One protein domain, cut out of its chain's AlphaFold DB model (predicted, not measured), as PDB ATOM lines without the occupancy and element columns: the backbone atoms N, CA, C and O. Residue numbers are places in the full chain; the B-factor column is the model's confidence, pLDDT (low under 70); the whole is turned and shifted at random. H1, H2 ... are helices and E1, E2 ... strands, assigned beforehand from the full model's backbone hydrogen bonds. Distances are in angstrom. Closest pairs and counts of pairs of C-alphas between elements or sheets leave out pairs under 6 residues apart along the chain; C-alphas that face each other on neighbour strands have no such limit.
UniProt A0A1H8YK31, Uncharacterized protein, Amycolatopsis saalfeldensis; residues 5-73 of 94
ATOM      1  N   ILE A   5       5.814 -37.468 -13.050       52.53
ATOM      2  CA  ILE A   5       5.299 -36.248 -12.428       52.53
ATOM      3  C   ILE A   5       3.794 -36.472 -12.275       52.53
ATOM      4  O   ILE A   5       3.105 -36.700 -13.270       52.53
ATOM      5  N   VAL A   6       3.310 -36.533 -11.036       54.97
ATOM      6  CA  VAL A   6       1.910 -36.876 -10.748       54.97
ATOM      7  C   VAL A   6       1.061 -35.605 -10.690       54.97
ATOM      8  O   VAL A   6      -0.101 -35.646 -11.086       54.97
ATOM      9  N   THR A   7       1.624 -34.462 -10.273       49.97
ATOM     10  CA  THR A   7       0.958 -33.140 -10.248       49.97
ATOM     11  C   THR A   7       2.003 -32.006 -10.206       49.97
ATOM     12  O   THR A   7       3.178 -32.263  -9.943       49.97
ATOM     13  N   GLU A   8       1.587 -30.757 -10.439       56.50
ATOM     14  CA  GLU A   8       2.389 -29.509 -10.380       56.50
ATOM     15  C   GLU A   8       3.166 -29.317  -9.058       56.50
ATOM     16  O   GLU A   8       4.152 -28.573  -9.018       56.50
ATOM     17  N   ASP A   9       2.732 -30.027  -8.008       57.75
ATOM     18  CA  ASP A   9       3.256 -29.974  -6.641       57.75
ATOM     19  C   ASP A   9       3.794 -31.317  -6.114       57.75
ATOM     20  O   ASP A   9       4.235 -31.406  -4.965       57.75
ATOM     21  N   LEU A  10       3.749 -32.379  -6.930       57.34
ATOM     22  CA  LEU A  10       4.123 -33.728  -6.501       57.34
ATOM     23  C   LEU A  10       4.810 -34.533  -7.609       57.34
ATOM     24  O   LEU A  10       4.214 -34.870  -8.638       57.34
ATOM     25  N   MET A  11       6.046 -34.953  -7.338       64.25
ATOM     26  CA  MET A  11       6.749 -35.965  -8.129       64.25
ATOM     27  C   MET A  11       6.907 -37.245  -7.326       64.25
ATOM     28  O   MET A  11       7.303 -37.209  -6.162       64.25
ATOM     29  N   VAL A  12       6.645 -38.382  -7.967       63.41
ATOM     30  CA  VAL A  12       6.798 -39.701  -7.348       63.41
ATOM     31  C   VAL A  12       7.825 -40.508  -8.139       63.41
ATOM     32  O   VAL A  12       7.712 -40.683  -9.356       63.41
ATOM     33  N   GLY A  13       8.861 -40.971  -7.439       54.94
ATOM     34  CA  GLY A  13       9.938 -41.792  -7.978       54.94
ATOM     35  C   GLY A  13       9.477 -43.238  -8.080       54.94
ATOM     36  O   GLY A  13       9.019 -43.823  -7.097       54.94
ATOM     37  N   GLY A  14       9.570 -43.814  -9.275       58.16
ATOM     38  CA  GLY A  14       8.945 -45.102  -9.573       58.16
ATOM     39  C   GLY A  14       9.613 -46.299  -8.896       58.16
ATOM     40  O   GLY A  14       8.987 -47.352  -8.796       58.16
ATOM     41  N   ARG A  15      10.874 -46.180  -8.457       57.19
ATOM     42  CA  ARG A  15      11.672 -47.337  -8.022       57.19
ATOM     43  C   ARG A  15      12.216 -47.217  -6.596       57.19
ATOM     44  O   ARG A  15      12.350 -48.240  -5.931       57.19
ATOM     45  N   GLY A  16      12.477 -45.999  -6.113       53.16
ATOM     46  CA  GLY A  16      12.937 -45.734  -4.740       53.16
ATOM     47  C   GLY A  16      11.853 -45.353  -3.724       53.16
ATOM     48  O   GLY A  16      12.161 -45.214  -2.543       53.16
ATOM     49  N   GLY A  17      10.598 -45.157  -4.151       59.72
ATOM     50  CA  GLY A  17       9.531 -44.644  -3.276       59.72
ATOM     51  C   GLY A  17       9.777 -43.212  -2.789       59.72
ATOM     52  O   GLY A  17       9.152 -42.765  -1.831       59.72
ATOM     53  N   HIS A  18      10.710 -42.500  -3.422       64.62
ATOM     54  CA  HIS A  18      11.006 -41.115  -3.103       64.62
ATOM     55  C   HIS A  18       9.881 -40.214  -3.602       64.62
ATOM     56  O   HIS A  18       9.327 -40.438  -4.682       64.62
ATOM     57  N   THR A  19       9.566 -39.187  -2.826       62.44
ATOM     58  CA  THR A  19       8.584 -38.173  -3.192       62.44
ATOM     59  C   THR A  19       9.247 -36.807  -3.169       62.44
ATOM     60  O   THR A  19      10.051 -36.510  -2.286       62.44
ATOM     61  N   ALA A  20       8.935 -35.975  -4.157       61.84
ATOM     62  CA  ALA A  20       9.251 -34.558  -4.108       61.84
ATOM     63  C   ALA A  20       7.953 -33.781  -3.926       61.84
ATOM     64  O   ALA A  20       7.019 -33.967  -4.707       61.84
ATOM     65  N   HIS A  21       7.905 -32.937  -2.901       66.12
ATOM     66  CA  HIS A  21       6.755 -32.101  -2.578       66.12
ATOM     67  C   HIS A  21       7.109 -30.638  -2.807       66.12
ATOM     68  O   HIS A  21       8.201 -30.191  -2.447       66.12
ATOM     69  N   ARG A  22       6.177 -29.885  -3.385       61.69
ATOM     70  CA  ARG A  22       6.294 -28.439  -3.537       61.69
ATOM     71  C   ARG A  22       5.509 -27.747  -2.425       61.69
ATOM     72  O   ARG A  22       4.337 -28.040  -2.222       61.69
ATOM     73  N   VAL A  23       6.177 -26.852  -1.699       65.00
ATOM     74  CA  VAL A  23       5.543 -25.988  -0.681       65.00
ATOM     75  C   VAL A  23       5.737 -24.514  -1.054       65.00
ATOM     76  O   VAL A  23       4.774 -23.767  -1.107       65.00
ATOM     77  N   ASP A  24       6.967 -24.151  -1.435       63.72
ATOM     78  CA  ASP A  24       7.350 -22.873  -2.076       63.72
ATOM     79  C   ASP A  24       8.477 -23.103  -3.102       63.72
ATOM     80  O   ASP A  24       8.491 -22.545  -4.199       63.72
ATOM     81  N   ARG A  25       9.399 -24.020  -2.780       64.75
ATOM     82  CA  ARG A  25      10.271 -24.715  -3.740       64.75
ATOM     83  C   ARG A  25      10.215 -26.224  -3.466       64.75
ATOM     84  O   ARG A  25       9.510 -26.658  -2.552       64.75
ATOM     85  N   TRP A  26      10.886 -27.019  -4.286       72.38
ATOM     86  CA  TRP A  26      10.807 -28.475  -4.240       72.38
ATOM     87  C   TRP A  26      11.678 -29.054  -3.131       72.38
ATOM     88  O   TRP A  26      12.867 -28.755  -3.042       72.38
ATOM     89  N   VAL A  27      11.094 -29.926  -2.318       73.81
ATOM     90  CA  VAL A  27      11.801 -30.694  -1.291       73.81
ATOM     91  C   VAL A  27      11.706 -32.162  -1.657       73.81
ATOM     92  O   VAL A  27      10.611 -32.680  -1.866       73.81
ATOM     93  N   VAL A  28      12.852 -32.830  -1.744       71.38
ATOM     94  CA  VAL A  28      12.931 -34.243  -2.116       71.38
ATOM     95  C   VAL A  28      13.134 -35.073  -0.856       71.38
ATOM     96  O   VAL A  28      14.019 -34.790  -0.058       71.38
ATOM     97  N   SER A  29      12.343 -36.129  -0.677       71.88
ATOM     98  CA  SER A  29      12.309 -36.925   0.557       71.88
ATOM     99  C   SER A  29      13.654 -37.558   0.936       71.88
ATOM    100  O   SER A  29      13.890 -37.849   2.102       71.88
ATOM    101  N   TRP A  30      14.527 -37.810  -0.044       71.12
ATOM    102  CA  TRP A  30      15.870 -38.349   0.191       71.12
ATOM    103  C   TRP A  30      16.931 -37.259   0.415       71.12
ATOM    104  O   TRP A  30      18.027 -37.562   0.878       71.12
ATOM    105  N   LEU A  31      16.591 -35.994   0.151       75.06
ATOM    106  CA  LEU A  31      17.444 -34.824   0.345       75.06
ATOM    107  C   LEU A  31      16.674 -33.710   1.094       75.06
ATOM    108  O   LEU A  31      16.426 -32.643   0.529       75.06
ATOM    109  N   PRO A  32      16.260 -33.955   2.354       67.88
ATOM    110  CA  PRO A  32      15.346 -33.070   3.080       67.88
ATOM    111  C   PRO A  32      15.952 -31.702   3.436       67.88
ATOM    112  O   PRO A  32      15.217 -30.728   3.555       67.88
ATOM    113  N   ASP A  33      17.280 -31.603   3.560       70.81
ATOM    114  CA  ASP A  33      17.986 -30.361   3.920       70.81
ATOM    115  C   ASP A  33      18.197 -29.396   2.738       70.81
ATOM    116  O   ASP A  33      18.828 -28.344   2.880       70.81
ATOM    117  N   ARG A  34      17.705 -29.742   1.543       70.19
ATOM    118  CA  ARG A  34      17.852 -28.923   0.336       70.19
ATOM    119  C   ARG A  34      16.485 -28.526  -0.196       70.19
ATOM    120  O   ARG A  34      15.608 -29.356  -0.409       70.19
ATOM    121  N   VAL A  35      16.350 -27.232  -0.472       73.81
ATOM    122  CA  VAL A  35      15.198 -26.677  -1.180       73.81
ATOM    123  C   VAL A  35      15.637 -26.381  -2.610       73.81
ATOM    124  O   VAL A  35      16.526 -25.558  -2.825       73.81
ATOM    125  N   LEU A  36      15.048 -27.083  -3.570       74.06
ATOM    126  CA  LEU A  36      15.479 -27.140  -4.963       74.06
ATOM    127  C   LEU A  36      14.481 -26.424  -5.885       74.06
ATOM    128  O   LEU A  36      13.289 -26.320  -5.588       74.06
ATOM    129  N   ASP A  37      14.955 -25.925  -7.022       77.00
ATOM    130  CA  ASP A  37      14.089 -25.563  -8.145       77.00
ATOM    131  C   ASP A  37      13.573 -26.819  -8.873       77.00
ATOM    132  O   ASP A  37      13.986 -27.941  -8.587       77.00
ATOM    133  N   LEU A  38      12.627 -26.640  -9.799       73.44
ATOM    134  CA  LEU A  38      11.989 -27.748 -10.520       73.44
ATOM    135  C   LEU A  38      13.010 -28.644 -11.235       73.44
ATOM    136  O   LEU A  38      12.896 -29.867 -11.178       73.44
ATOM    137  N   THR A  39      13.999 -28.042 -11.895       77.88
ATOM    138  CA  THR A  39      15.020 -28.771 -12.651       77.88
ATOM    139  C   THR A  39      15.891 -29.575 -11.697       77.88
ATOM    140  O   THR A  39      16.023 -30.786 -11.859       77.88
ATOM    141  N   ALA A  40      16.381 -28.939 -10.633       77.94
ATOM    142  CA  ALA A  40      17.157 -29.609  -9.602       77.94
ATOM    143  C   ALA A  40      16.355 -30.721  -8.891       77.94
ATOM    144  O   ALA A  40      16.887 -31.790  -8.602       77.94
ATOM    145  N   ALA A  41      15.055 -30.543  -8.665       76.06
ATOM    146  CA  ALA A  41      14.205 -31.580  -8.085       76.06
ATOM    147  C   ALA A  41      14.056 -32.802  -8.999       76.06
ATOM    148  O   ALA A  41      14.136 -33.935  -8.523       76.06
ATOM    149  N   ILE A  42      13.894 -32.597 -10.310       76.50
ATOM    150  CA  ILE A  42      13.862 -33.688 -11.295       76.50
ATOM    151  C   ILE A  42      15.205 -34.419 -11.303       76.50
ATOM    152  O   ILE A  42      15.228 -35.648 -11.200       76.50
ATOM    153  N   THR A  43      16.314 -33.677 -11.361       81.25
ATOM    154  CA  THR A  43      17.672 -34.234 -11.320       81.25
ATOM    155  C   THR A  43      17.891 -35.053 -10.044       81.25
ATOM    156  O   THR A  43      18.375 -36.185 -10.104       81.25
ATOM    157  N   ALA A  44      17.428 -34.561  -8.892       79.25
ATOM    158  CA  ALA A  44      17.497 -35.285  -7.627       79.25
ATOM    159  C   ALA A  44      16.620 -36.548  -7.633       79.25
ATOM    160  O   ALA A  44      17.031 -37.606  -7.168       79.25
ATOM    161  N   MET A  45      15.420 -36.509  -8.202       77.31
ATOM    162  CA  MET A  45      14.574 -37.703  -8.300       77.31
ATOM    163  C   MET A  45      15.219 -38.797  -9.165       77.31
ATOM    164  O   MET A  45      15.210 -39.966  -8.777       77.31
ATOM    165  N   VAL A  46      15.840 -38.424 -10.289       79.56
ATOM    166  CA  VAL A  46      16.579 -39.359 -11.158       79.56
ATOM    167  C   VAL A  46      17.802 -39.932 -10.443       79.56
ATOM    168  O   VAL A  46      18.043 -41.139 -10.504       79.56
ATOM    169  N   LEU A  47      18.554 -39.095  -9.730       81.00
ATOM    170  CA  LEU A  47      19.707 -39.530  -8.946       81.00
ATOM    171  C   LEU A  47      19.301 -40.515  -7.837       81.00
ATOM    172  O   LEU A  47      19.926 -41.565  -7.683       81.00
ATOM    173  N   GLY A  48      18.202 -40.230  -7.133       78.19
ATOM    174  CA  GLY A  48      17.615 -41.129  -6.140       78.19
ATOM    175  C   GLY A  48      17.238 -42.491  -6.729       78.19
ATOM    176  O   GLY A  48      17.547 -43.522  -6.134       78.19
ATOM    177  N   ASP A  49      16.651 -42.525  -7.928       76.25
ATOM    178  CA  ASP A  49      16.331 -43.782  -8.616       76.25
ATOM    179  C   ASP A  49      17.593 -44.573  -9.015       76.25
ATOM    180  O   ASP A  49      17.606 -45.799  -8.873       76.25
ATOM    181  N   ILE A  50      18.675 -43.907  -9.451       78.69
ATOM    182  CA  ILE A  50      19.958 -44.576  -9.741       78.69
ATOM    183  C   ILE A  50      20.531 -45.207  -8.466       78.69
ATOM    184  O   ILE A  50      20.941 -46.371  -8.481       78.69
ATOM    185  N   TYR A  51      20.516 -44.482  -7.348       80.81
ATOM    186  CA  TYR A  51      20.970 -45.014  -6.064       80.81
ATOM    187  C   TYR A  51      20.092 -46.162  -5.549       80.81
ATOM    188  O   TYR A  51      20.618 -47.141  -5.020       80.81
ATOM    189  N   ALA A  52      18.770 -46.077  -5.716       74.88
ATOM    190  CA  ALA A  52      17.837 -47.124  -5.306       74.88
ATOM    191  C   ALA A  52      17.995 -48.404  -6.147       74.88
ATOM    192  O   ALA A  52      17.946 -49.527  -5.623       74.88
ATOM    193  N   GLU A  53      18.218 -48.245  -7.453       79.44
ATOM    194  CA  GLU A  53      18.521 -49.350  -8.358       79.44
ATOM    195  C   GLU A  53      19.850 -50.019  -8.004       79.44
ATOM    196  O   GLU A  53      19.952 -51.238  -8.123       79.44
ATOM    197  N   ASN A  54      20.817 -49.246  -7.492       78.25
ATOM    198  CA  ASN A  54      22.155 -49.707  -7.125       78.25
ATOM    199  C   ASN A  54      22.774 -50.574  -8.240       78.25
ATOM    200  O   ASN A  54      23.040 -51.764  -8.027       78.25
ATOM    201  N   PRO A  55      22.941 -50.013  -9.454       78.12
ATOM    202  CA  PRO A  55      23.466 -50.759 -10.583       78.12
ATOM    203  C   PRO A  55      24.921 -51.193 -10.326       78.12
ATOM    204  O   PRO A  55      25.610 -50.595  -9.492       78.12
ATOM    205  N   PRO A  56      25.416 -52.207 -11.059       84.56
ATOM    206  CA  PRO A  56      26.811 -52.638 -10.999       84.56
ATOM    207  C   PRO A  56      27.797 -51.462 -11.092       84.56
ATOM    208  O   PRO A  56      27.509 -50.463 -11.750       84.56
ATOM    209  N   ALA A  57      28.943 -51.553 -10.411       78.75
ATOM    210  CA  ALA A  57      29.896 -50.442 -10.279       78.75
ATOM    211  C   ALA A  57      30.491 -49.963 -11.621       78.75
ATOM    212  O   ALA A  57      30.899 -48.812 -11.747       78.75
ATOM    213  N   ASP A  58      30.508 -50.835 -12.625       83.62
ATOM    214  CA  ASP A  58      30.912 -50.585 -14.009       83.62
ATOM    215  C   ASP A  58      29.794 -49.967 -14.869       83.62
ATOM    216  O   ASP A  58      30.012 -49.617 -16.029       83.62
ATOM    217  N   SER A  59      28.591 -49.797 -14.316       82.94
ATOM    218  CA  SER A  59      27.469 -49.235 -15.055       82.94
ATOM    219  C   SER A  59      27.747 -47.785 -15.468       82.94
ATOM    220  O   SER A  59      28.053 -46.946 -14.613       82.94
ATOM    221  N   PRO A  60      27.514 -47.416 -16.744       83.50
ATOM    222  CA  PRO A  60      27.628 -46.029 -17.198       83.50
ATOM    223  C   PRO A  60      26.655 -45.087 -16.472       83.50
ATOM    224  O   PRO A  60      26.848 -43.874 -16.475       83.50
ATOM    225  N   ARG A  61      25.640 -45.623 -15.779       79.00
ATOM    226  CA  ARG A  61      24.731 -44.842 -14.930       79.00
ATOM    227  C   ARG A  61      25.434 -44.160 -13.764       79.00
ATOM    228  O   ARG A  61      24.996 -43.087 -13.369       79.00
ATOM    229  N   TRP A  62      26.548 -44.703 -13.271       81.25
ATOM    230  CA  TRP A  62      27.356 -44.027 -12.252       81.25
ATOM    231  C   TRP A  62      28.029 -42.762 -12.778       81.25
ATOM    232  O   TRP A  62      28.252 -41.831 -12.011       81.25
ATOM    233  N   ARG A  63      28.319 -42.686 -14.083       83.75
ATOM    234  CA  ARG A  63      28.805 -41.447 -14.697       83.75
ATOM    235  C   ARG A  63      27.716 -40.378 -14.678       83.75
ATOM    236  O   ARG A  63      27.977 -39.271 -14.226       83.75
ATOM    237  N   HIS A  64      26.496 -40.747 -15.074       83.12
ATOM    238  CA  HIS A  64      25.339 -39.857 -14.982       83.12
ATOM    239  C   HIS A  64      25.058 -39.433 -13.537       83.12
ATOM    240  O   HIS A  64      24.837 -38.256 -13.293       83.12
ATOM    241  N   ALA A  65      25.163 -40.354 -12.571       81.62
ATOM    242  CA  ALA A  65      25.008 -40.030 -11.155       81.62
ATOM    243  C   ALA A  65      25.995 -38.946 -10.697       81.62
ATOM    244  O   ALA A  65      25.578 -37.980 -10.072       81.62
ATOM    245  N   ARG A  66      27.276 -39.043 -11.078       83.69
ATOM    246  CA  ARG A  66      28.286 -38.021 -10.748       83.69
ATOM    247  C   ARG A  66      28.030 -36.675 -11.426       83.69
ATOM    248  O   ARG A  66      28.319 -35.634 -10.844       83.69
ATOM    249  N   ASP A  67      27.527 -36.684 -12.658       84.50
ATOM    250  CA  ASP A  67      27.153 -35.448 -13.349       84.50
ATOM    251  C   ASP A  67      25.969 -34.764 -12.647       84.50
ATOM    252  O   ASP A  67      26.021 -33.558 -12.419       84.50
ATOM    253  N   TYR A  68      24.972 -35.537 -12.209       83.94
ATOM    254  CA  TYR A  68      23.837 -35.041 -11.425       83.94
ATOM    255  C   TYR A  68      24.231 -34.594 -10.010       83.94
ATOM    256  O   TYR A  68      23.738 -33.575  -9.540       83.94
ATOM    257  N   GLU A  69      25.154 -35.292  -9.341       84.50
ATOM    258  CA  GLU A  69      25.729 -34.865  -8.053       84.50
ATOM    259  C   GLU A  69      26.381 -33.482  -8.166       84.50
ATOM    260  O   GLU A  69      26.177 -32.620  -7.310       84.50
ATOM    261  N   ARG A  70      27.135 -33.257  -9.253       81.88
ATOM    262  CA  ARG A  70      27.786 -31.973  -9.540       81.88
ATOM    263  C   ARG A  70      26.773 -30.875  -9.857       81.88
ATOM    264  O   ARG A  70      26.958 -29.748  -9.416       81.88
ATOM    265  N   GLU A  71      25.727 -31.194 -10.613       80.06
ATOM    266  CA  GLU A  71      24.639 -30.259 -10.929       80.06
ATOM    267  C   GLU A  71      23.885 -29.807  -9.670       80.06
ATOM    268  O   GLU A  71      23.489 -28.651  -9.560       80.06
ATOM    269  N   LEU A  72      23.740 -30.706  -8.697       78.50
ATOM    270  CA  LEU A  72      23.021 -30.464  -7.448       78.50
ATOM    271  C   LEU A  72      23.900 -29.921  -6.309       78.50
ATOM    272  O   LEU A  72      23.397 -29.723  -5.200       78.50
ATOM    273  N   ASP A  73      25.197 -29.711  -6.558       78.69
ATOM    274  CA  ASP A  73      26.198 -29.320  -5.554       78.69
ATOM    275  C   ASP A  73      26.096 -30.153  -4.256       78.69
ATOM    276  O   ASP A  73      26.175 -29.675  -3.118       78.69
TER     277      ASP A  73
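Overview. This is residues 5 to 73 of the 94 residues of an uncharacterized protein of Amycolatopsis saalfeldensis (UniProt A0A1H8YK31). A small, twisted sheet of five short strands has one long helix, H1, packed along one of its faces, and a second helix, H2, folds back beside H1 on the side away from the sheet. H1 is in the middle, between the sheet and H2, and residues 55 to 60, part of the link between the two helices, stick out at one end. The printed part has 69 residues, with named elements in the order E1, E2, E3, E4, E5, H1, H2; the sheet's order is E1, E2, E3, E4, E5, all antiparallel, and the class is mixed, helices and strands. The whole is compact, with a radius of gyration of the C-alphas of 11.8 A, yet elongated in outline, spanning 38 by 23 by 17 A.

Along the chain. The sheet holds E1, residues 5 to 7, E2, residues 10 to 12, E3, residues 19 to 22, E4, residues 26 to 28, and E5, residues 31 to 36. E1 begins at C-alpha 5, at (5.299, -36.248, -12.428). E3 measures 10.0 A and E5 9.5 A from first to last C-alpha. H1, residues 38 to 53, is 22.7 A long and begins at C-alpha 38, at (11.989, -27.748, -10.520). H2, residues 61 to 71, is 15.1 A long and ends at C-alpha 71, at (24.639, -30.259, -10.929).

Arrangement. The five strands form a meander, each strand the antiparallel neighbour of the one before, with E1 and E5 as edge strands. Across the hairpin E1 and E2, N 10 and O 7 are 3.1 A apart, within hydrogen-bond range. In the hairpin E2 and E3, N 20 and O 11 are within range at 2.9 A. In the hairpin E3 and E4, N 21 and O 27 are within range at 2.9 A. In the hairpin E4 and E5, N 26 and O 36 are within range at 2.8 A. H1 is on the sheet at a height over the sheet of 7.7 A, making two layers, a helix on one face of a sheet. It lies over E3 and E4 and runs along the strands, at 5 degrees to E3 on the local plane. The closest C-alphas of E4 and H1 are those of Trp 26 and Ala 41, 6.0 A apart. H1 and H2 touch, their closest C-alphas being those of Leu 47 and Ala 65 at 5.8 A. They form a helical hairpin, running opposite ways at a shallow tilt of 32 degrees, only just short of steep. H2 is not on the sheet. In H1 and H2 every O i to N i+4 pair is within hydrogen-bond range.

Size, cuts and confidence. The two C-alphas farthest apart are those of Asp 24 and Asp 58, at 38.3 A. The printed part has no cut and no long link. The mean pLDDT of the printed part is 72.5; residues 5 to 25 and residue 32 are under 70.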